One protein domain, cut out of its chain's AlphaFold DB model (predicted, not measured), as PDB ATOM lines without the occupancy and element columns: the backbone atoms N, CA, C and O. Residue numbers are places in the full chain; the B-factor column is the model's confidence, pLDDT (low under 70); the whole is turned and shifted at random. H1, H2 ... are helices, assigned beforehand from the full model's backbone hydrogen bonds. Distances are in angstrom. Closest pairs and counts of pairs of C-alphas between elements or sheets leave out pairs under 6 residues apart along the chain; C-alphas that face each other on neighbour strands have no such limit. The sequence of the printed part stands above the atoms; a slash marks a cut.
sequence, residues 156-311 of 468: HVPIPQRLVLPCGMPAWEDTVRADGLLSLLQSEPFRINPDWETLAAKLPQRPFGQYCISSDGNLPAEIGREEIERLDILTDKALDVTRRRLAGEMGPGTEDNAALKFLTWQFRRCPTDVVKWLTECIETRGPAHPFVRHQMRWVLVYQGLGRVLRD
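Overview. This is residues 156 to 311 of the 468 residues of an uncharacterized protein of Roseisalinus antarcticus (UniProt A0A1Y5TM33). The long helix H3 crosses a short core helix, H4, on which H2 and H6 also pack; H1 packs on H3, H5 on H6. Residues 156 to 162 stick out. The 156 printed residues, 70 in named elements, hold H1 to H6 in chain order and no named strand: all helix, compact, radius of gyration of the C-alphas 16.1 A, spans 52 by 42 by 27 A.

Arrangement. H3, residues 225 to 246, touches H4, residues 258 to 264, with 235 to 242 alone, at a steep tilt of 63 degrees; closest C-alphas Ala 238 and Ala 259, 5.0 A. H4 touches H2, residues 196 to 202, at Ala 200 and Phe 262, closest C-alphas, 4.1 A. H5, residues 272 to 283, and H6, residues 297 to 308, form a hairpin. O i to N i+4 pairs are within hydrogen-bond range throughout H2 to H6.

Along the chain. H3 spans 31.3 A, from C-alpha 225 (46.219, 34.804, 45.029). H1, residues 181 to 190, has 3 of 6 such pairs. H6 ends at (42.010, 53.593, 32.945).

Size, cuts and confidence. The printed part has no cut. Residues 156 to 157 and 285 to 287 have pLDDT under 70.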
ATOM      1  N   HIS A 156      24.670  73.603  52.244       56.50
ATOM      2  CA  HIS A 156      25.396  72.417  51.805       56.50
ATOM      3  C   HIS A 156      24.762  71.965  50.497       56.50
ATOM      4  O   HIS A 156      23.870  71.121  50.459       56.50
ATOM      5  N   VAL A 157      25.176  72.623  49.427       68.69
ATOM      6  CA  VAL A 157      24.785  72.301  48.070       68.69
ATOM      7  C   VAL A 157      25.305  70.883  47.779       68.69
ATOM      8  O   VAL A 157      26.520  70.669  47.827       68.69
ATOM      9  N   PRO A 158      24.432  69.890  47.513       70.94
ATOM     10  CA  PRO A 158      24.873  68.512  47.352       70.94
ATOM     11  C   PRO A 158      25.805  68.387  46.144       70.94
ATOM     12  O   PRO A 158      25.605  69.013  45.097       70.94
ATOM     13  N   ILE A 159      26.849  67.578  46.298       84.25
ATOM     14  CA  ILE A 159      27.803  67.252  45.237       84.25
ATOM     15  C   ILE A 159      27.543  65.796  44.847       84.25
ATOM     16  O   ILE A 159      27.606  64.939  45.731       84.25
ATOM     17  N   PRO A 160      27.292  65.480  43.560       86.88
ATOM     18  CA  PRO A 160      27.152  64.094  43.131       86.88
ATOM     19  C   PRO A 160      28.341  63.250  43.584       86.88
ATOM     20  O   PRO A 160      29.504  63.617  43.355       86.88
ATOM     21  N   GLN A 161      28.044  62.114  44.215       85.62
ATOM     22  CA  GLN A 161      29.078  61.198  44.678       85.62
ATOM     23  C   GLN A 161      29.897  60.685  43.498       85.62
ATOM     24  O   GLN A 161      29.370  60.440  42.413       85.62
ATOM     25  N   ARG A 162      31.206  60.511  43.702       91.69
ATOM     26  CA  ARG A 162      32.079  59.916  42.689       91.69
ATOM     27  C   ARG A 162      31.518  58.565  42.261       91.69
ATOM     28  O   ARG A 162      31.285  57.695  43.095       91.69
ATOM     29  N   LEU A 163      31.367  58.368  40.956       92.88
ATOM     30  CA  LEU A 163      30.917  57.098  40.418       92.88
ATOM     31  C   LEU A 163      31.993  56.033  40.628       92.88
ATOM     32  O   LEU A 163      33.058  56.084  40.006       92.88
ATOM     33  N   VAL A 164      31.663  55.034  41.441       89.69
ATOM     34  CA  VAL A 164      32.449  53.812  41.601       89.69
ATOM     35  C   VAL A 164      31.622  52.639  41.095       89.69
ATOM     36  O   VAL A 164      30.576  52.316  41.647       89.69
ATOM     37  N   LEU A 165      32.089  51.990  40.030       93.06
ATOM     38  CA  LEU A 165      31.455  50.785  39.506       93.06
ATOM     39  C   LEU A 165      31.901  49.588  40.350       93.06
ATOM     40  O   LEU A 165      33.106  49.309  40.384       93.06
ATOM     41  N   PRO A 166      30.981  48.879  41.023       90.38
ATOM     42  CA  PRO A 166      31.349  47.803  41.931       90.38
ATOM     43  C   PRO A 166      31.822  46.557  41.172       90.38
ATOM     44  O   PRO A 166      31.433  46.312  40.028       90.38
ATOM     45  N   CYS A 167      32.630  45.736  41.844       93.44
ATOM     46  CA  CYS A 167      32.948  44.376  41.412       93.44
ATOM     47  C   CYS A 167      32.220  43.331  42.258       93.44
ATOM     48  O   CYS A 167      31.790  43.623  43.372       93.44
ATOM     49  N   GLY A 168      32.115  42.106  41.743       91.38
ATOM     50  CA  GLY A 168      31.523  40.996  42.481       91.38
ATOM     51  C   GLY A 168      31.736  39.637  41.823       91.38
ATOM     52  O   GLY A 168      32.023  39.540  40.628       91.38
ATOM     53  N   MET A 169      31.559  38.583  42.619       94.44
ATOM     54  CA  MET A 169      31.719  37.184  42.206       94.44
ATOM     55  C   MET A 169      30.834  36.720  41.036       94.44
ATOM     56  O   MET A 169      31.331  35.931  40.235       94.44
ATOM     57  N   PRO A 170      29.598  37.221  40.817       91.75
ATOM     58  CA  PRO A 170      28.765  36.733  39.713       91.75
ATOM     59  C   PRO A 170      29.386  36.885  38.315       91.75
ATOM     60  O   PRO A 170      29.011  36.169  37.390       91.75
ATOM     61  N   ALA A 171      30.320  37.826  38.126       89.62
ATOM     62  CA  ALA A 171      31.049  37.979  36.865       89.62
ATOM     63  C   ALA A 171      32.224  36.987  36.729       89.62
ATOM     64  O   ALA A 171      32.660  36.683  35.615       89.62
ATOM     65  N   TRP A 172      32.720  36.470  37.851       95.00
ATOM     66  CA  TRP A 172      33.816  35.506  37.937       95.00
ATOM     67  C   TRP A 172      33.347  34.063  37.804       95.00
ATOM     68  O   TRP A 172      34.077  33.243  37.251       95.00
ATOM     69  N   GLU A 173      32.137  33.779  38.269       94.19
ATOM     70  CA  GLU A 173      31.526  32.455  38.255       94.19
ATOM     71  C   GLU A 173      30.942  32.085  36.888       94.19
ATOM     72  O   GLU A 173      30.557  32.936  36.073       94.19
ATOM     73  N   ASP A 174      30.880  30.778  36.644       92.62
ATOM     74  CA  ASP A 174      30.234  30.222  35.465       92.62
ATOM     75  C   ASP A 174      28.723  30.421  35.535       92.62
ATOM     76  O   ASP A 174      28.085  30.333  36.586       92.62
ATOM     77  N   THR A 175      28.123  30.630  34.370       85.12
ATOM     78  CA  THR A 175      26.671  30.620  34.215       85.12
ATOM     79  C   THR A 175      26.258  29.445  33.346       85.12
ATOM     80  O   THR A 175      27.046  28.909  32.575       85.12
ATOM     81  N   VAL A 176      24.966  29.111  33.359       82.56
ATOM     82  CA  VAL A 176      24.393  28.076  32.477       82.56
ATOM     83  C   VAL A 176      24.661  28.348  30.985       82.56
ATOM     84  O   VAL A 176      24.556  27.443  30.164       82.56
ATOM     85  N   ARG A 177      24.963  29.598  30.607       80.56
ATOM     86  CA  ARG A 177      25.092  30.028  29.208       80.56
ATOM     87  C   ARG A 177      26.513  30.388  28.781       80.56
ATOM     88  O   ARG A 177      26.726  30.543  27.583       80.56
ATOM     89  N   ALA A 178      27.430  30.600  29.718       85.06
ATOM     90  CA  ALA A 178      28.768  31.097  29.422       85.06
ATOM     91  C   ALA A 178      29.715  30.904  30.606       85.06
ATOM     92  O   ALA A 178      29.306  31.089  31.758       85.06
ATOM     93  N   ASP A 179      30.979  30.654  30.279       89.56
ATOM     94  CA  ASP A 179      32.071  30.537  31.236       89.56
ATOM     95  C   ASP A 179      32.313  31.862  31.983       89.56
ATOM     96  O   ASP A 179      32.170  32.980  31.460       89.56
ATOM     97  N   GLY A 180      32.646  31.718  33.255       92.94
ATOM     98  CA  GLY A 180      33.114  32.723  34.188       92.94
ATOM     99  C   GLY A 180      34.569  33.095  33.942       92.94
ATOM    100  O   GLY A 180      35.309  32.390  33.254       92.94
ATOM    101  N   LEU A 181      35.014  34.209  34.528       96.25
ATOM    102  CA  LEU A 181      36.428  34.574  34.457       96.25
ATOM    103  C   LEU A 181      37.317  33.513  35.131       96.25
ATOM    104  O   LEU A 181      38.414  33.270  34.643       96.25
ATOM    105  N   LEU A 182      36.839  32.830  36.180       96.75
ATOM    106  CA  LEU A 182      37.585  31.752  36.842       96.75
ATOM    107  C   LEU A 182      37.924  30.612  35.878       96.75
ATOM    108  O   LEU A 182      39.086  30.221  35.776       96.75
ATOM    109  N   SER A 183      36.935  30.122  35.133       95.88
ATOM    110  CA  SER A 183      37.123  29.035  34.168       95.88
ATOM    111  C   SER A 183      38.033  29.449  33.010       95.88
ATOM    112  O   SER A 183      38.913  28.686  32.606       95.88
ATOM    113  N   LEU A 184      37.928  30.699  32.545       96.69
ATOM    114  CA  LEU A 184      38.864  31.243  31.555       96.69
ATOM    115  C   LEU A 184      40.304  31.290  32.103       96.69
ATOM    116  O   LEU A 184      41.243  30.865  31.425       96.69
ATOM    117  N   LEU A 185      40.495  31.727  33.353       97.25
ATOM    118  CA  LEU A 185      41.814  31.814  33.993       97.25
ATOM    119  C   LEU A 185      42.484  30.452  34.217       97.25
ATOM    120  O   LEU A 185      43.704  30.395  34.342       97.25
ATOM    121  N   GLN A 186      41.742  29.346  34.224       96.12
ATOM    122  CA  GLN A 186      42.339  28.012  34.345       96.12
ATOM    123  C   GLN A 186      43.107  27.580  33.088       96.12
ATOM    124  O   GLN A 186      43.989  26.728  33.185       96.12
ATOM    125  N   SER A 187      42.798  28.143  31.913       94.88
ATOM    126  CA  SER A 187      43.379  27.685  30.643       94.88
ATOM    127  C   SER A 187      44.052  28.787  29.825       94.88
ATOM    128  O   SER A 187      45.155  28.574  29.317       94.88
ATOM    129  N   GLU A 188      43.454  29.976  29.734       96.94
ATOM    130  CA  GLU A 188      43.938  31.070  28.885       96.94
ATOM    131  C   GLU A 188      45.360  31.557  29.227       96.94
ATOM    132  O   GLU A 188      46.156  31.737  28.299       96.94
ATOM    133  N   PRO A 189      45.770  31.701  30.507       97.19
ATOM    134  CA  PRO A 189      47.129  32.128  30.846       97.19
ATOM    135  C   PRO A 189      48.214  31.181  30.330       97.19
ATOM    136  O   PRO A 189      49.343  31.613  30.103       97.19
ATOM    137  N   PHE A 190      47.893  29.907  30.100       96.31
ATOM    138  CA  PHE A 190      48.845  28.892  29.639       96.31
ATOM    139  C   PHE A 190      48.862  28.734  28.115       96.31
ATOM    140  O   PHE A 190      49.757  28.086  27.570       96.31
ATOM    141  N   ARG A 191      47.917  29.356  27.400       95.31
ATOM    142  CA  ARG A 191      47.895  29.347  25.935       95.31
ATOM    143  C   ARG A 191      48.964  30.276  25.370       95.31
ATOM    144  O   ARG A 191      49.236  31.348  25.914       95.31
ATOM    145  N   ILE A 192      49.555  29.871  24.245       90.75
ATOM    146  CA  ILE A 192      50.478  30.722  23.478       90.75
ATOM    147  C   ILE A 192      49.721  31.947  22.952       90.75
ATOM    148  O   ILE A 192      50.187  33.068  23.117       90.75
ATOM    149  N   ASN A 193      48.520  31.722  22.409       91.75
ATOM    150  CA  ASN A 193      47.613  32.761  21.931       91.75
ATOM    151  C   ASN A 193      46.301  32.671  22.721       91.75
ATOM    152  O   ASN A 193      45.472  31.818  22.393       91.75
ATOM    153  N   PRO A 194      46.133  33.478  23.784       96.00
ATOM    154  CA  PRO A 194      44.867  33.568  24.498       96.00
ATOM    155  C   PRO A 194      43.730  34.040  23.585       96.00
ATOM    156  O   PRO A 194      43.951  34.816  22.650       96.00
ATOM    157  N   ASP A 195      42.506  33.611  23.881       95.69
ATOM    158  CA  ASP A 195      41.295  34.102  23.225       95.69
ATOM    159  C   ASP A 195      40.934  35.496  23.760       95.69
ATOM    160  O   ASP A 195      40.128  35.682  24.680       95.69
ATOM    161  N   TRP A 196      41.576  36.506  23.175       96.25
ATOM    162  CA  TRP A 196      41.372  37.900  23.550       96.25
ATOM    163  C   TRP A 196      39.949  38.390  23.301       96.25
ATOM    164  O   TRP A 196      39.504  39.292  24.010       96.25
ATOM    165  N   GLU A 197      39.234  37.841  22.317       95.38
ATOM    166  CA  GLU A 197      37.868  38.267  22.021       95.38
ATOM    167  C   GLU A 197      36.934  37.857  23.160       95.38
ATOM    168  O   GLU A 197      36.219  38.709  23.704       95.38
ATOM    169  N   THR A 198      37.019  36.597  23.593       95.31
ATOM    170  CA  THR A 198      36.257  36.076  24.734       95.31
ATOM    171  C   THR A 198      36.619  36.811  26.026       95.31
ATOM    172  O   THR A 198      35.731  37.308  26.727       95.31
ATOM    173  N   LEU A 199      37.914  36.989  26.315       96.25
ATOM    174  CA  LEU A 199      38.377  37.719  27.504       96.25
ATOM    175  C   LEU A 199      37.889  39.181  27.516       96.25
ATOM    176  O   LEU A 199      37.371  39.670  28.524       96.25
ATOM    177  N   ALA A 200      37.991  39.884  26.384       95.62
ATOM    178  CA  ALA A 200      37.549  41.272  26.250       95.62
ATOM    179  C   ALA A 200      36.021  41.433  26.212       95.62
ATOM    180  O   ALA A 200      35.509  42.536  26.433       95.62
ATOM    181  N   ALA A 201      35.283  40.369  25.889       94.56
ATOM    182  CA  ALA A 201      33.831  40.313  26.004       94.56
ATOM    183  C   ALA A 201      33.375  39.988  27.433       94.56
ATOM    184  O   ALA A 201      32.280  40.409  27.803       94.56
ATOM    185  N   LYS A 202      34.198  39.293  28.234       95.44
ATOM    186  CA  LYS A 202      33.874  38.910  29.614       95.44
ATOM    187  C   LYS A 202      33.992  40.066  30.606       95.44
ATOM    188  O   LYS A 202      33.034  40.330  31.324       95.44
ATOM    189  N   LEU A 203      35.114  40.791  30.615       95.12
ATOM    190  CA  LEU A 203      35.352  41.881  31.577       95.12
ATOM    191  C   LEU A 203      34.264  42.979  31.638       95.12
ATOM    192  O   LEU A 203      33.964  43.418  32.745       95.12
ATOM    193  N   PRO A 204      33.642  43.430  30.526       93.38
ATOM    194  CA  PRO A 204      32.553  44.409  30.592       93.38
ATOM    195  C   PRO A 204      31.202  43.851  31.050       93.38
ATOM    196  O   PRO A 204      30.250  44.626  31.173       93.38
ATOM    197  N   GLN A 205      31.061  42.533  31.224       91.88
ATOM    198  CA  GLN A 205      29.802  41.958  31.690       91.88
ATOM    199  C   GLN A 205      29.541  42.392  33.130       91.88
ATOM    200  O   GLN A 205      30.440  42.381  33.968       91.88
ATOM    201  N   ARG A 206      28.286  42.760  33.395       90.56
ATOM    202  CA  ARG A 206      27.826  43.260  34.696       90.56
ATOM    203  C   ARG A 206      26.616  42.482  35.231       90.56
ATOM    204  O   ARG A 206      25.535  43.065  35.359       90.56
ATOM    205  N   PRO A 207      26.720  41.159  35.468       87.00
ATOM    206  CA  PRO A 207      25.649  40.424  36.140       87.00
ATOM    207  C   PRO A 207      25.327  41.096  37.479       87.00
ATOM    208  O   PRO A 207      26.227  41.438  38.240       87.00
ATOM    209  N   PHE A 208      24.041  41.362  37.722       84.62
ATOM    210  CA  PHE A 208      23.565  42.106  38.899       84.62
ATOM    211  C   PHE A 208      24.232  43.483  39.099       84.62
ATOM    212  O   PHE A 208      24.316  43.979  40.216       84.62
ATOM    213  N   GLY A 209      24.712  44.111  38.019       84.69
ATOM    214  CA  GLY A 209      25.361  45.424  38.075       84.69
ATOM    215  C   GLY A 209      26.819  45.407  38.550       84.69
ATOM    216  O   GLY A 209      27.392  46.479  38.718       84.69
ATOM    217  N   GLN A 210      27.432  44.232  38.726       90.12
ATOM    218  CA  GLN A 210      28.794  44.086  39.249       90.12
ATOM    219  C   GLN A 210      29.773  43.574  38.187       90.12
ATOM    220  O   GLN A 210      29.490  42.602  37.488       90.12
ATOM    221  N   TYR A 211      30.937  44.216  38.083       94.94
ATOM    222  CA  TYR A 211      32.013  43.849  37.157       94.94
ATOM    223  C   TYR A 211      32.944  42.769  37.721       94.94
ATOM    224  O   TYR A 211      32.937  42.472  38.916       94.94
ATOM    225  N   CYS A 212      33.825  42.230  36.869       95.88
ATOM    226  CA  CYS A 212      34.953  41.422  37.343       95.88
ATOM    227  C   CYS A 212      35.922  42.263  38.196       95.88
ATOM    228  O   CYS A 212      36.409  41.809  39.227       95.88
ATOM    229  N   ILE A 213      36.186  43.496  37.762       97.31
ATOM    230  CA  ILE A 213      37.132  44.435  38.374       97.31
ATOM    231  C   ILE A 213      36.381  45.748  38.577       97.31
ATOM    232  O   ILE A 213      35.671  46.185  37.670       97.31
ATOM    233  N   SER A 214      36.498  46.361  39.755       96.00
ATOM    234  CA  SER A 214      35.799  47.616  40.037       96.00
ATOM    235  C   SER A 214      36.384  48.742  39.184       96.00
ATOM    236  O   SER A 214      37.515  48.642  38.700       96.00
ATOM    237  N   SER A 215      35.669  49.861  39.036       95.00
ATOM    238  CA  SER A 215      36.256  51.024  38.349       95.00
ATOM    239  C   SER A 215      37.518  51.549  39.037       95.00
ATOM    240  O   SER A 215      38.346  52.174  38.382       95.00
ATOM    241  N   ASP A 216      37.678  51.272  40.332       94.00
ATOM    242  CA  ASP A 216      38.866  51.631  41.107       94.00
ATOM    243  C   ASP A 216      39.994  50.593  41.012       94.00
ATOM    244  O   ASP A 216      41.067  50.803  41.565       94.00
ATOM    245  N   GLY A 217      39.793  49.503  40.264       95.06
ATOM    246  CA  GLY A 217      40.787  48.447  40.074       95.06
ATOM    247  C   GLY A 217      40.777  47.365  41.157       95.06
ATOM    248  O   GLY A 217      41.642  46.491  41.139       95.06
ATOM    249  N   ASN A 218      39.805  47.391  42.074       95.38
ATOM    250  CA  ASN A 218      39.672  46.390  43.132       95.38
ATOM    251  C   ASN A 218      39.071  45.088  42.586       95.38
ATOM    252  O   ASN A 218      38.269  45.097  41.647       95.38
ATOM    253  N   LEU A 219      39.445  43.974  43.212       97.00
ATOM    254  CA  LEU A 219      38.904  42.641  42.949       97.00
ATOM    255  C   LEU A 219      37.965  42.228  44.097       97.00
ATOM    256  O   LEU A 219      38.115  42.755  45.204       97.00
ATOM    257  N   PRO A 220      37.015  41.298  43.873       94.94
ATOM    258  CA  PRO A 220      36.239  40.708  44.960       94.94
ATOM    259  C   PRO A 220      37.159  40.073  46.013       94.94
ATOM    260  O   PRO A 220      38.206  39.517  45.676       94.94
ATOM    261  N   ALA A 221      36.772  40.159  47.287       91.56
ATOM    262  CA  ALA A 221      37.602  39.714  48.410       91.56
ATOM    263  C   ALA A 221      37.828  38.192  48.422       91.56
ATOM    264  O   ALA A 221      38.781  37.707  49.029       91.56
ATOM    265  N   GLU A 222      36.950  37.447  47.757       95.62
ATOM    266  CA  GLU A 222      36.969  35.993  47.637       95.62
ATOM    267  C   GLU A 222      37.987  35.486  46.605       95.62
ATOM    268  O   GLU A 222      38.286  34.292  46.580       95.62
ATOM    269  N   ILE A 223      38.521  36.366  45.748       96.62
ATOM    270  CA  ILE A 223      39.489  35.976  44.720       96.62
ATOM    271  C   ILE A 223      40.842  35.669  45.363       96.62
ATOM    272  O   ILE A 223      41.465  36.513  46.010       96.62
ATOM    273  N   GLY A 224      41.298  34.433  45.158       95.88
ATOM    274  CA  GLY A 224      42.559  33.932  45.676       95.88
ATOM    275  C   GLY A 224      43.775  34.497  44.947       95.88
ATOM    276  O   GLY A 224      43.709  35.046  43.847       95.88
ATOM    277  N   ARG A 225      44.941  34.337  45.577       96.75
ATOM    278  CA  ARG A 225      46.219  34.804  45.029       96.75
ATOM    279  C   ARG A 225      46.557  34.156  43.682       96.75
ATOM    280  O   ARG A 225      47.108  34.826  42.817       96.75
ATOM    281  N   GLU A 226      46.224  32.881  43.500       97.50
ATOM    282  CA  GLU A 226      46.508  32.141  42.266       97.50
ATOM    283  C   GLU A 226      45.728  32.710  41.070       97.50
ATOM    284  O   GLU A 226      46.280  32.880  39.981       97.50
ATOM    285  N   GLU A 227      44.458  33.066  41.265       97.62
ATOM    286  CA  GLU A 227      43.628  33.707  40.244       97.62
ATOM    287  C   GLU A 227      44.151  35.103  39.881       97.62
ATOM    288  O   GLU A 227      44.153  35.470  38.703       97.62
ATOM    289  N   ILE A 228      44.629  35.860  40.873       98.00
ATOM    290  CA  ILE A 228      45.253  37.174  40.659       98.00
ATOM    291  C   ILE A 228      46.518  37.025  39.811       98.00
ATOM    292  O   ILE A 228      46.650  37.705  38.797       98.00
ATOM    293  N   GLU A 229      47.403  36.091  40.167       98.25
ATOM    294  CA  GLU A 229      48.638  35.820  39.421       98.25
ATOM    295  C   GLU A 229      48.338  35.394  37.972       98.25
ATOM    296  O   GLU A 229      48.990  35.842  37.028       98.25
ATOM    297  N   ARG A 230      47.293  34.587  37.756       98.38
ATOM    298  CA  ARG A 230      46.822  34.209  36.411       98.38
ATOM    299  C   ARG A 230      46.299  35.400  35.610       98.38
ATOM    300  O   ARG A 230      46.571  35.494  34.409       98.38
ATOM    301  N   LEU A 231      45.561  36.305  36.249       98.25
ATOM    302  CA  LEU A 231      45.080  37.533  35.617       98.25
ATOM    303  C   LEU A 231      46.242  38.476  35.270       98.25
ATOM    304  O   LEU A 231      46.220  39.109  34.211       98.25
ATOM    305  N   ASP A 232      47.273  38.536  36.111       98.38
ATOM    306  CA  ASP A 232      48.498  39.292  35.839       98.38
ATOM    307  C   ASP A 232      49.258  38.744  34.634       98.38
ATOM    308  O   ASP A 232      49.588  39.508  33.730       98.38
ATOM    309  N   ILE A 233      49.406  37.421  34.527       98.50
ATOM    310  CA  ILE A 233      50.006  36.786  33.342       98.50
ATOM    311  C   ILE A 233      49.256  37.179  32.059       98.50
ATOM    312  O   ILE A 233      49.878  37.482  31.038       98.50
ATOM    313  N   LEU A 234      47.918  37.187  32.082       98.44
ATOM    314  CA  LEU A 234      47.129  37.642  30.929       98.44
ATOM    315  C   LEU A 234      47.293  39.138  30.663       98.44
ATOM    316  O   LEU A 234      47.309  39.547  29.504       98.44
ATOM    317  N   THR A 235      47.431  39.954  31.705       98.50
ATOM    318  CA  THR A 235      47.677  41.395  31.578       98.50
ATOM    319  C   THR A 235      49.011  41.655  30.882       98.50
ATOM    320  O   THR A 235      49.046  42.390  29.895       98.50
ATOM    321  N   ASP A 236      50.077  40.974  31.300       98.38
ATOM    322  CA  ASP A 236      51.405  41.080  30.689       98.38
ATOM    323  C   ASP A 236      51.410  40.598  29.235       98.38
ATOM    324  O   ASP A 236      51.965  41.254  28.348       98.38
ATOM    325  N   LYS A 237      50.724  39.485  28.947       97.88
ATOM    326  CA  LYS A 237      50.552  38.998  27.571       97.88
ATOM    327  C   LYS A 237      49.779  39.987  26.702       97.88
ATOM    328  O   LYS A 237      50.157  40.216  25.554       97.88
ATOM    329  N   ALA A 238      48.712  40.589  27.227       97.94
ATOM    330  CA  ALA A 238      47.932  41.579  26.494       97.94
ATOM    331  C   ALA A 238      48.747  42.850  26.220       97.94
ATOM    332  O   ALA A 238      48.625  43.431  25.137       97.94
ATOM    333  N   LEU A 239      49.599  43.267  27.166       97.88
ATOM    334  CA  LEU A 239      50.542  44.368  26.970       97.88
ATOM    335  C   LEU A 239      51.532  44.064  25.851       97.88
ATOM    336  O   LEU A 239      51.726  44.909  24.978       97.88
ATOM    337  N   ASP A 240      52.131  42.873  25.850       96.88
ATOM    338  CA  ASP A 240      53.060  42.458  24.799       96.88
ATOM    339  C   ASP A 240      52.394  42.467  23.416       96.88
ATOM    340  O   ASP A 240      52.888  43.105  22.487       96.88
ATOM    341  N   VAL A 241      51.212  41.857  23.298       96.44
ATOM    342  CA  VAL A 241      50.421  41.854  22.058       96.44
ATOM    343  C   VAL A 241      50.112  43.281  21.591       96.44
ATOM    344  O   VAL A 241      50.268  43.606  20.412       96.44
ATOM    345  N   THR A 242      49.707  44.156  22.514       96.25
ATOM    346  CA  THR A 242      49.380  45.556  22.209       96.25
ATOM    347  C   THR A 242      50.619  46.335  21.758       96.25
ATOM    348  O   THR A 242      50.545  47.089  20.786       96.25
ATOM    349  N   ARG A 243      51.773  46.103  22.393       96.25
ATOM    350  CA  ARG A 243      53.064  46.701  22.028       96.25
ATOM    351  C   ARG A 243      53.532  46.245  20.645       96.25
ATOM    352  O   ARG A 243      53.879  47.087  19.820       96.25
ATOM    353  N   ARG A 244      53.475  44.943  20.353       94.94
ATOM    354  CA  ARG A 244      53.805  44.388  19.026       94.94
ATOM    355  C   ARG A 244      52.905  44.971  17.937       94.94
ATOM    356  O   ARG A 244      53.380  45.369  16.876       94.94
ATOM    357  N   ARG A 245      51.606  45.122  18.221       93.19
ATOM    358  CA  ARG A 245      50.671  45.793  17.305       93.19
ATOM    359  C   ARG A 245      51.061  47.251  17.042       93.19
ATOM    360  O   ARG A 245      50.995  47.684  15.893       93.19
ATOM    361  N   LEU A 246      51.443  48.007  18.072       92.31
ATOM    362  CA  LEU A 246      51.920  49.388  17.916       92.31
ATOM    363  C   LEU A 246      53.182  49.468  17.050       92.31
ATOM    364  O   LEU A 246      53.291  50.372  16.226       92.31
ATOM    365  N   ALA A 247      54.077  48.486  17.164       92.00
ATOM    366  CA  ALA A 247      55.255  48.351  16.307       92.00
ATOM    367  C   ALA A 247      54.931  47.931  14.855       92.00
ATOM    368  O   ALA A 247      55.829  47.837  14.022       92.00
ATOM    369  N   GLY A 248      53.655  47.689  14.525       88.56
ATOM    370  CA  GLY A 248      53.218  47.270  13.193       88.56
ATOM    371  C   GLY A 248      53.450  45.788  12.897       88.56
ATOM    372  O   GLY A 248      53.318  45.373  11.744       88.56
ATOM    373  N   GLU A 249      53.777  44.982  13.910       90.62
ATOM    374  CA  GLU A 249      54.003  43.551  13.737       90.62
ATOM    375  C   GLU A 249      52.709  42.816  13.374       90.62
ATOM    376  O   GLU A 249      51.633  43.050  13.936       90.62
ATOM    377  N   MET A 250      52.835  41.872  12.444       83.94
ATOM    378  CA  MET A 250      51.748  41.004  12.005       83.94
ATOM    379  C   MET A 250      51.917  39.627  12.645       83.94
ATOM    380  O   MET A 250      52.957  38.990  12.488       83.94
ATOM    381  N   GLY A 251      50.890  39.150  13.341       82.06
ATOM    382  CA  GLY A 251      50.868  37.816  13.923       82.06
ATOM    383  C   GLY A 251      49.623  37.583  14.777       82.06
ATOM    384  O   GLY A 251      48.827  38.506  14.955       82.06
ATOM    385  N   PRO A 252      49.471  36.369  15.333       79.19
ATOM    386  CA  PRO A 252      48.323  36.025  16.159       79.19
ATOM    387  C   PRO A 252      48.121  37.006  17.320       79.19
ATOM    388  O   PRO A 252      49.043  37.274  18.099       79.19
ATOM    389  N   GLY A 253      46.908  37.542  17.425       79.56
ATOM    390  CA  GLY A 253      46.490  38.506  18.440       79.56
ATOM    391  C   GLY A 253      46.776  39.969  18.088       79.56
ATOM    392  O   GLY A 253      46.259  40.852  18.772       79.56
ATOM    393  N   THR A 254      47.563  40.266  17.045       88.44
ATOM    394  CA  THR A 254      47.853  41.649  16.621       88.44
ATOM    395  C   THR A 254      46.950  42.127  15.489       88.44
ATOM    396  O   THR A 254      47.143  43.237  14.995       88.44
ATOM    397  N   GLU A 255      45.946  41.349  15.075       87.69
ATOM    398  CA  GLU A 255      45.061  41.664  13.950       87.69
ATOM    399  C   GLU A 255      44.003  42.716  14.312       87.69
ATOM    400  O   GLU A 255      43.683  43.593  13.496       87.69
ATOM    401  N   ASP A 256      43.549  42.742  15.565       90.25
ATOM    402  CA  ASP A 256      42.526  43.659  16.064       90.25
ATOM    403  C   ASP A 256      42.912  44.351  17.393       90.25
ATOM    404  O   ASP A 256      44.081  44.416  17.763       90.25
ATOM    405  N   ASN A 257      41.932  44.959  18.072       93.75
ATOM    406  CA  ASN A 257      42.139  45.640  19.355       93.75
ATOM    407  C   ASN A 257      41.572  44.828  20.538       93.75
ATOM    408  O   ASN A 257      41.218  45.429  21.551       93.75
ATOM    409  N   ALA A 258      41.402  43.507  20.425       95.62
ATOM    410  CA  ALA A 258      40.811  42.692  21.487       95.62
ATOM    411  C   ALA A 258      41.679  42.699  22.756       95.62
ATOM    412  O   ALA A 258      41.160  42.982  23.834       95.62
ATOM    413  N   ALA A 259      43.001  42.540  22.627       96.69
ATOM    414  CA  ALA A 259      43.936  42.645  23.755       96.69
ATOM    415  C   ALA A 259      43.897  44.038  24.420       96.69
ATOM    416  O   ALA A 259      43.783  44.148  25.640       96.69
ATOM    417  N   LEU A 260      43.876  45.118  23.627       97.19
ATOM    418  CA  LEU A 260      43.712  46.484  24.142       97.19
ATOM    419  C   LEU A 260      42.357  46.670  24.846       97.19
ATOM    420  O   LEU A 260      42.268  47.295  25.899       97.19
ATOM    421  N   LYS A 261      41.281  46.114  24.280       97.25
ATOM    422  CA  LYS A 261      39.948  46.158  24.883       97.25
ATOM    423  C   LYS A 261      39.943  45.422  26.224       97.25
ATOM    424  O   LYS A 261      39.414  45.979  27.181       97.25
ATOM    425  N   PHE A 262      40.560  44.244  26.310       98.06
ATOM    426  CA  PHE A 262      40.763  43.519  27.565       98.06
ATOM    427  C   PHE A 262      41.481  44.392  28.604       98.06
ATOM    428  O   PHE A 262      40.945  44.583  29.690       98.06
ATOM    429  N   LEU A 263      42.609  45.017  28.247       98.38
ATOM    430  CA  LEU A 263      43.348  45.920  29.139       98.38
ATOM    431  C   LEU A 263      42.473  47.079  29.649       98.38
ATOM    432  O   LEU A 263      42.346  47.284  30.852       98.38
ATOM    433  N   THR A 264      41.794  47.800  28.750       97.88
ATOM    434  CA  THR A 264      40.990  48.982  29.130       97.88
ATOM    435  C   THR A 264      39.750  48.668  29.975       97.88
ATOM    436  O   THR A 264      39.216  49.563  30.633       97.88
ATOM    437  N   TRP A 265      39.276  47.418  29.979       97.69
ATOM    438  CA  TRP A 265      38.193  46.965  30.859       97.69
ATOM    439  C   TRP A 265      38.671  46.489  32.233       97.69
ATOM    440  O   TRP A 265      37.839  46.168  33.075       97.69
ATOM    441  N   GLN A 266      39.979  46.517  32.499       97.75
ATOM    442  CA  GLN A 266      40.513  46.389  33.857       97.75
ATOM    443  C   GLN A 266      40.471  47.712  34.648       97.75
ATOM    444  O   GLN A 266      40.914  47.762  35.794       97.75
ATOM    445  N   PHE A 267      39.932  48.788  34.059       97.19
ATOM    446  CA  PHE A 267      39.812  50.112  34.682       97.19
ATOM    447  C   PHE A 267      41.152  50.607  35.252       97.19
ATOM    448  O   PHE A 267      42.163  50.520  34.559       97.19
ATOM    449  N   ARG A 268      41.203  51.105  36.496       96.19
ATOM    450  CA  ARG A 268      42.438  51.613  37.125       96.19
ATOM    451  C   ARG A 268      43.506  50.551  37.407       96.19
ATOM    452  O   ARG A 268      44.647  50.907  37.699       96.19
ATOM    453  N   ARG A 269      43.171  49.259  37.295       96.06
ATOM    454  CA  ARG A 269      44.158  48.166  37.314       96.06
ATOM    455  C   ARG A 269      44.942  48.081  35.998       96.06
ATOM    456  O   ARG A 269      46.003  47.467  35.954       96.06
ATOM    457  N   CYS A 270      44.431  48.692  34.928       97.56
ATOM    458  CA  CYS A 270      45.103  48.740  33.638       97.56
ATOM    459  C   CYS A 270      46.512  49.356  33.778       97.56
ATOM    460  O   CYS A 270      46.664  50.389  34.437       97.56
ATOM    461  N   PRO A 271      47.543  48.761  33.158       96.62
ATOM    462  CA  PRO A 271      48.905  49.283  33.228       96.62
ATOM    463  C   PRO A 271      49.034  50.697  32.646       96.62
ATOM    464  O   PRO A 271      48.421  51.032  31.629       96.62
ATOM    465  N   THR A 272      49.901  51.514  33.247       94.00
ATOM    466  CA  THR A 272      50.111  52.928  32.875       94.00
ATOM    467  C   THR A 272      50.641  53.121  31.457       94.00
ATOM    468  O   THR A 272      50.391  54.158  30.851       94.00
ATOM    469  N   ASP A 273      51.332  52.126  30.893       95.81
ATOM    470  CA  ASP A 273      51.785  52.164  29.496       95.81
ATOM    471  C   ASP A 273      50.612  52.337  28.524       95.81
ATOM    472  O   ASP A 273      50.719  53.062  27.537       95.81
ATOM    473  N   VAL A 274      49.457  51.742  28.841       96.94
ATOM    474  CA  VAL A 274      48.250  51.856  28.015       96.94
ATOM    475  C   VAL A 274      47.744  53.293  27.985       96.94
ATOM    476  O   VAL A 274      47.321  53.755  26.931       96.94
ATOM    477  N   VAL A 275      47.822  54.019  29.106       95.56
ATOM    478  CA  VAL A 275      47.465  55.446  29.155       95.56
ATOM    479  C   VAL A 275      48.322  56.224  28.163       95.56
ATOM    480  O   VAL A 275      47.773  56.913  27.308       95.56
ATOM    481  N   LYS A 276      49.648  56.038  28.214       94.06
ATOM    482  CA  LYS A 276      50.596  56.708  27.310       94.06
ATOM    483  C   LYS A 276      50.268  56.420  25.848       94.06
ATOM    484  O   LYS A 276      50.096  57.349  25.070       94.06
ATOM    485  N   TRP A 277      50.069  55.150  25.491       95.62
ATOM    486  CA  TRP A 277      49.745  54.765  24.114       95.62
ATOM    487  C   TRP A 277      48.414  55.343  23.617       95.62
ATOM    488  O   TRP A 277      48.281  55.673  22.437       95.62
ATOM    489  N   LEU A 278      47.402  55.440  24.483       95.81
ATOM    490  CA  LEU A 278      46.109  56.024  24.119       95.81
ATOM    491  C   LEU A 278      46.199  57.547  23.960       95.81
ATOM    492  O   LEU A 278      45.610  58.073  23.015       95.81
ATOM    493  N   THR A 279      46.947  58.231  24.827       94.44
ATOM    494  CA  THR A 279      47.220  59.673  24.718       94.44
ATOM    495  C   THR A 279      48.007  59.983  23.443       94.44
ATOM    496  O   THR A 279      47.532  60.753  22.610       94.44
ATOM    497  N   GLU A 280      49.120  59.284  23.195       92.69
ATOM    498  CA  GLU A 280      49.926  59.424  21.970       92.69
ATOM    499  C   GLU A 280      49.089  59.180  20.701       92.69
ATOM    500  O   GLU A 280      49.199  59.904  19.706       92.69
ATOM    501  N   CYS A 281      48.193  58.185  20.733       92.75
ATOM    502  CA  CYS A 281      47.265  57.906  19.636       92.75
ATOM    503  C   CYS A 281      46.327  59.093  19.347       92.75
ATOM    504  O   CYS A 281      45.957  59.307  18.190       92.75
ATOM    505  N   ILE A 282      45.900  59.837  20.372       92.44
ATOM    506  CA  ILE A 282      45.020  61.003  20.219       92.44
ATOM    507  C   ILE A 282      45.806  62.215  19.716       92.44
ATOM    508  O   ILE A 282      45.325  62.901  18.813       92.44
ATOM    509  N   GLU A 283      47.000  62.460  20.252       89.38
ATOM    510  CA  GLU A 283      47.834  63.620  19.911       89.38
ATOM    511  C   GLU A 283      48.372  63.558  18.482       89.38
ATOM    512  O   GLU A 283      48.308  64.537  17.740       89.38
ATOM    513  N   THR A 284      48.846  62.388  18.051       84.44
ATOM    514  CA  THR A 284      49.467  62.231  16.727       84.44
ATOM    515  C   THR A 284      48.478  62.376  15.563       84.44
ATOM    516  O   THR A 284      48.915  62.587  14.433       84.44
ATOM    517  N   ARG A 285      47.156  62.269  15.809       65.94
ATOM    518  CA  ARG A 285      46.036  62.428  14.844       65.94
ATOM    519  C   ARG A 285      46.299  61.873  13.429       65.94
ATOM    520  O   ARG A 285      45.805  62.407  12.435       65.94
ATOM    521  N   GLY A 286      47.050  60.779  13.323       58.53
ATOM    522  CA  GLY A 286      47.448  60.205  12.041       58.53
ATOM    523  C   GLY A 286      46.391  59.244  11.477       58.53
ATOM    524  O   GLY A 286      45.897  58.391  12.217       58.53
ATOM    525  N   PRO A 287      46.081  59.278  10.164       57.22
ATOM    526  CA  PRO A 287      45.136  58.349   9.529       57.22
ATOM    527  C   PRO A 287      45.602  56.876   9.512       57.22
ATOM    528  O   PRO A 287      44.856  56.014   9.055       57.22
ATOM    529  N   ALA A 288      46.808  56.577  10.007       72.38
ATOM    530  CA  ALA A 288      47.427  55.252   9.973       72.38
ATOM    531  C   ALA A 288      47.838  54.704  11.357       72.38
ATOM    532  O   ALA A 288      48.640  53.774  11.419       72.38
ATOM    533  N   HIS A 289      47.316  55.242  12.470       86.94
ATOM    534  CA  HIS A 289      47.659  54.696  13.789       86.94
ATOM    535  C   HIS A 289      47.169  53.234  13.920       86.94
ATOM    536  O   HIS A 289      46.000  52.965  13.614       86.94
ATOM    537  N   PRO A 290      47.983  52.272  14.410       88.19
ATOM    538  CA  PRO A 290      47.606  50.852  14.471       88.19
ATOM    539  C   PRO A 290      46.299  50.565  15.228       88.19
ATOM    540  O   PRO A 290      45.541  49.662  14.862       88.19
ATOM    541  N   PHE A 291      45.974  51.363  16.247       89.06
ATOM    542  CA  PHE A 291      44.699  51.254  16.970       89.06
ATOM    543  C   PHE A 291      43.488  51.742  16.170       89.06
ATOM    544  O   PHE A 291      42.367  51.308  16.438       89.06
ATOM    545  N   VAL A 292      43.684  52.604  15.173       86.31
ATOM    546  CA  VAL A 292      42.616  53.332  14.485       86.31
ATOM    547  C   VAL A 292      42.682  53.100  12.975       86.31
ATOM    548  O   VAL A 292      42.834  54.017  12.177       86.31
ATOM    549  N   ARG A 293      42.479  51.845  12.560       80.69
ATOM    550  CA  ARG A 293      42.270  51.507  11.136       80.69
ATOM    551  C   ARG A 293      40.876  51.893  10.616       80.69
ATOM    552  O   ARG A 293      40.670  52.007   9.415       80.69
ATOM    553  N   HIS A 294      39.910  52.096  11.518       81.00
ATOM    554  CA  HIS A 294      38.541  52.520  11.205       81.00
ATOM    555  C   HIS A 294      38.053  53.563  12.210       81.00
ATOM    556  O   HIS A 294      38.353  53.459  13.398       81.00
ATOM    557  N   GLN A 295      37.210  54.506  11.768       79.81
ATOM    558  CA  GLN A 295      36.693  55.583  12.623       79.81
ATOM    559  C   GLN A 295      36.017  55.096  13.916       79.81
ATOM    560  O   GLN A 295      36.149  55.737  14.955       79.81
ATOM    561  N   MET A 296      35.315  53.960  13.885       79.94
ATOM    562  CA  MET A 296      34.644  53.415  15.074       79.94
ATOM    563  C   MET A 296      35.624  52.973  16.169       79.94
ATOM    564  O   MET A 296      35.244  52.889  17.333       79.94
ATOM    565  N   ARG A 297      36.902  52.749  15.836       87.88
ATOM    566  CA  ARG A 297      37.931  52.378  16.815       87.88
ATOM    567  C   ARG A 297      38.342  53.546  17.717       87.88
ATOM    568  O   ARG A 297      38.790  53.292  18.829       87.88
ATOM    569  N   TRP A 298      38.086  54.795  17.313       92.25
ATOM    570  CA  TRP A 298      38.260  55.958  18.192       92.25
ATOM    571  C   TRP A 298      37.401  55.882  19.455       92.25
ATOM    572  O   TRP A 298      37.801  56.404  20.489       92.25
ATOM    573  N   VAL A 299      36.246  55.210  19.398       93.88
ATOM    574  CA  VAL A 299      35.393  55.012  20.578       93.88
ATOM    575  C   VAL A 299      36.158  54.261  21.666       93.88
ATOM    576  O   VAL A 299      36.139  54.684  22.817       93.88
ATOM    577  N   LEU A 300      36.881  53.193  21.303       94.94
ATOM    578  CA  LEU A 300      37.706  52.444  22.253       94.94
ATOM    579  C   LEU A 300      38.842  53.302  22.810       94.94
ATOM    580  O   LEU A 300      39.108  53.217  23.999       94.94
ATOM    581  N   VAL A 301      39.483  54.124  21.977       95.81
ATOM    582  CA  VAL A 301      40.602  54.972  22.409       95.81
ATOM    583  C   VAL A 301      40.140  55.978  23.465       95.81
ATOM    584  O   VAL A 301      40.634  55.955  24.587       95.81
ATOM    585  N   TYR A 302      39.129  56.792  23.152       96.88
ATOM    586  CA  TYR A 302      38.634  57.822  24.070       96.88
ATOM    587  C   TYR A 302      37.948  57.234  25.308       96.88
ATOM    588  O   TYR A 302      38.249  57.622  26.431       96.88
ATOM    589  N   GLN A 303      37.033  56.276  25.133       95.81
ATOM    590  CA  GLN A 303      36.339  55.688  26.282       95.81
ATOM    591  C   GLN A 303      37.250  54.793  27.115       95.81
ATOM    592  O   GLN A 303      37.054  54.696  28.322       95.81
ATOM    593  N   GLY A 304      38.212  54.118  26.481       96.50
ATOM    594  CA  GLY A 304      39.245  53.351  27.166       96.50
ATOM    595  C   GLY A 304      40.081  54.265  28.047       96.50
ATOM    596  O   GLY A 304      40.196  53.988  29.235       96.50
ATOM    597  N   LEU A 305      40.545  55.398  27.509       96.75
ATOM    598  CA  LEU A 305      41.304  56.396  28.263       96.75
ATOM    599  C   LEU A 305      40.525  56.891  29.492       96.75
ATOM    600  O   LEU A 305      41.026  56.802  30.608       96.75
ATOM    601  N   GLY A 306      39.251  57.266  29.326       95.88
ATOM    602  CA  GLY A 306      38.390  57.671  30.447       95.88
ATOM    603  C   GLY A 306      38.106  56.577  31.496       95.88
ATOM    604  O   GLY A 306      37.556  56.875  32.555       95.88
ATOM    605  N   ARG A 307      38.445  55.303  31.240       95.56
ATOM    606  CA  ARG A 307      38.298  54.195  32.208       95.56
ATOM    607  C   ARG A 307      39.563  53.910  33.009       95.56
ATOM    608  O   ARG A 307      39.438  53.419  34.126       95.56
ATOM    609  N   VAL A 308      40.739  54.132  32.424       96.69
ATOM    610  CA  VAL A 308      42.010  53.593  32.945       96.69
ATOM    611  C   VAL A 308      42.822  54.591  33.767       96.69
ATOM    612  O   VAL A 308      43.789  54.205  34.416       96.69
ATOM    613  N   LEU A 309      42.442  55.869  33.749       94.06
ATOM    614  CA  LEU A 309      43.167  56.926  34.447       94.06
ATOM    615  C   LEU A 309      43.048  56.793  35.969       94.06
ATOM    616  O   LEU A 309      41.950  56.654  36.518       94.06
ATOM    617  N   ARG A 310      44.202  56.861  36.637       87.19
ATOM    618  CA  ARG A 310      44.337  56.714  38.094       87.19
ATOM    619  C   ARG A 310      45.244  57.774  38.728       87.19
ATOM    620  O   ARG A 310      44.938  58.221  39.826       87.19
ATOM    621  N   ASP A 311      46.323  58.149  38.042       87.75
ATOM    622  CA  ASP A 311      47.363  59.042  38.555       87.75
ATOM    623  C   ASP A 311      47.004  60.504  38.251       87.75
ATOM    624  O   ASP A 311      46.456  60.799  37.186       87.75
TER     625      ASP A 311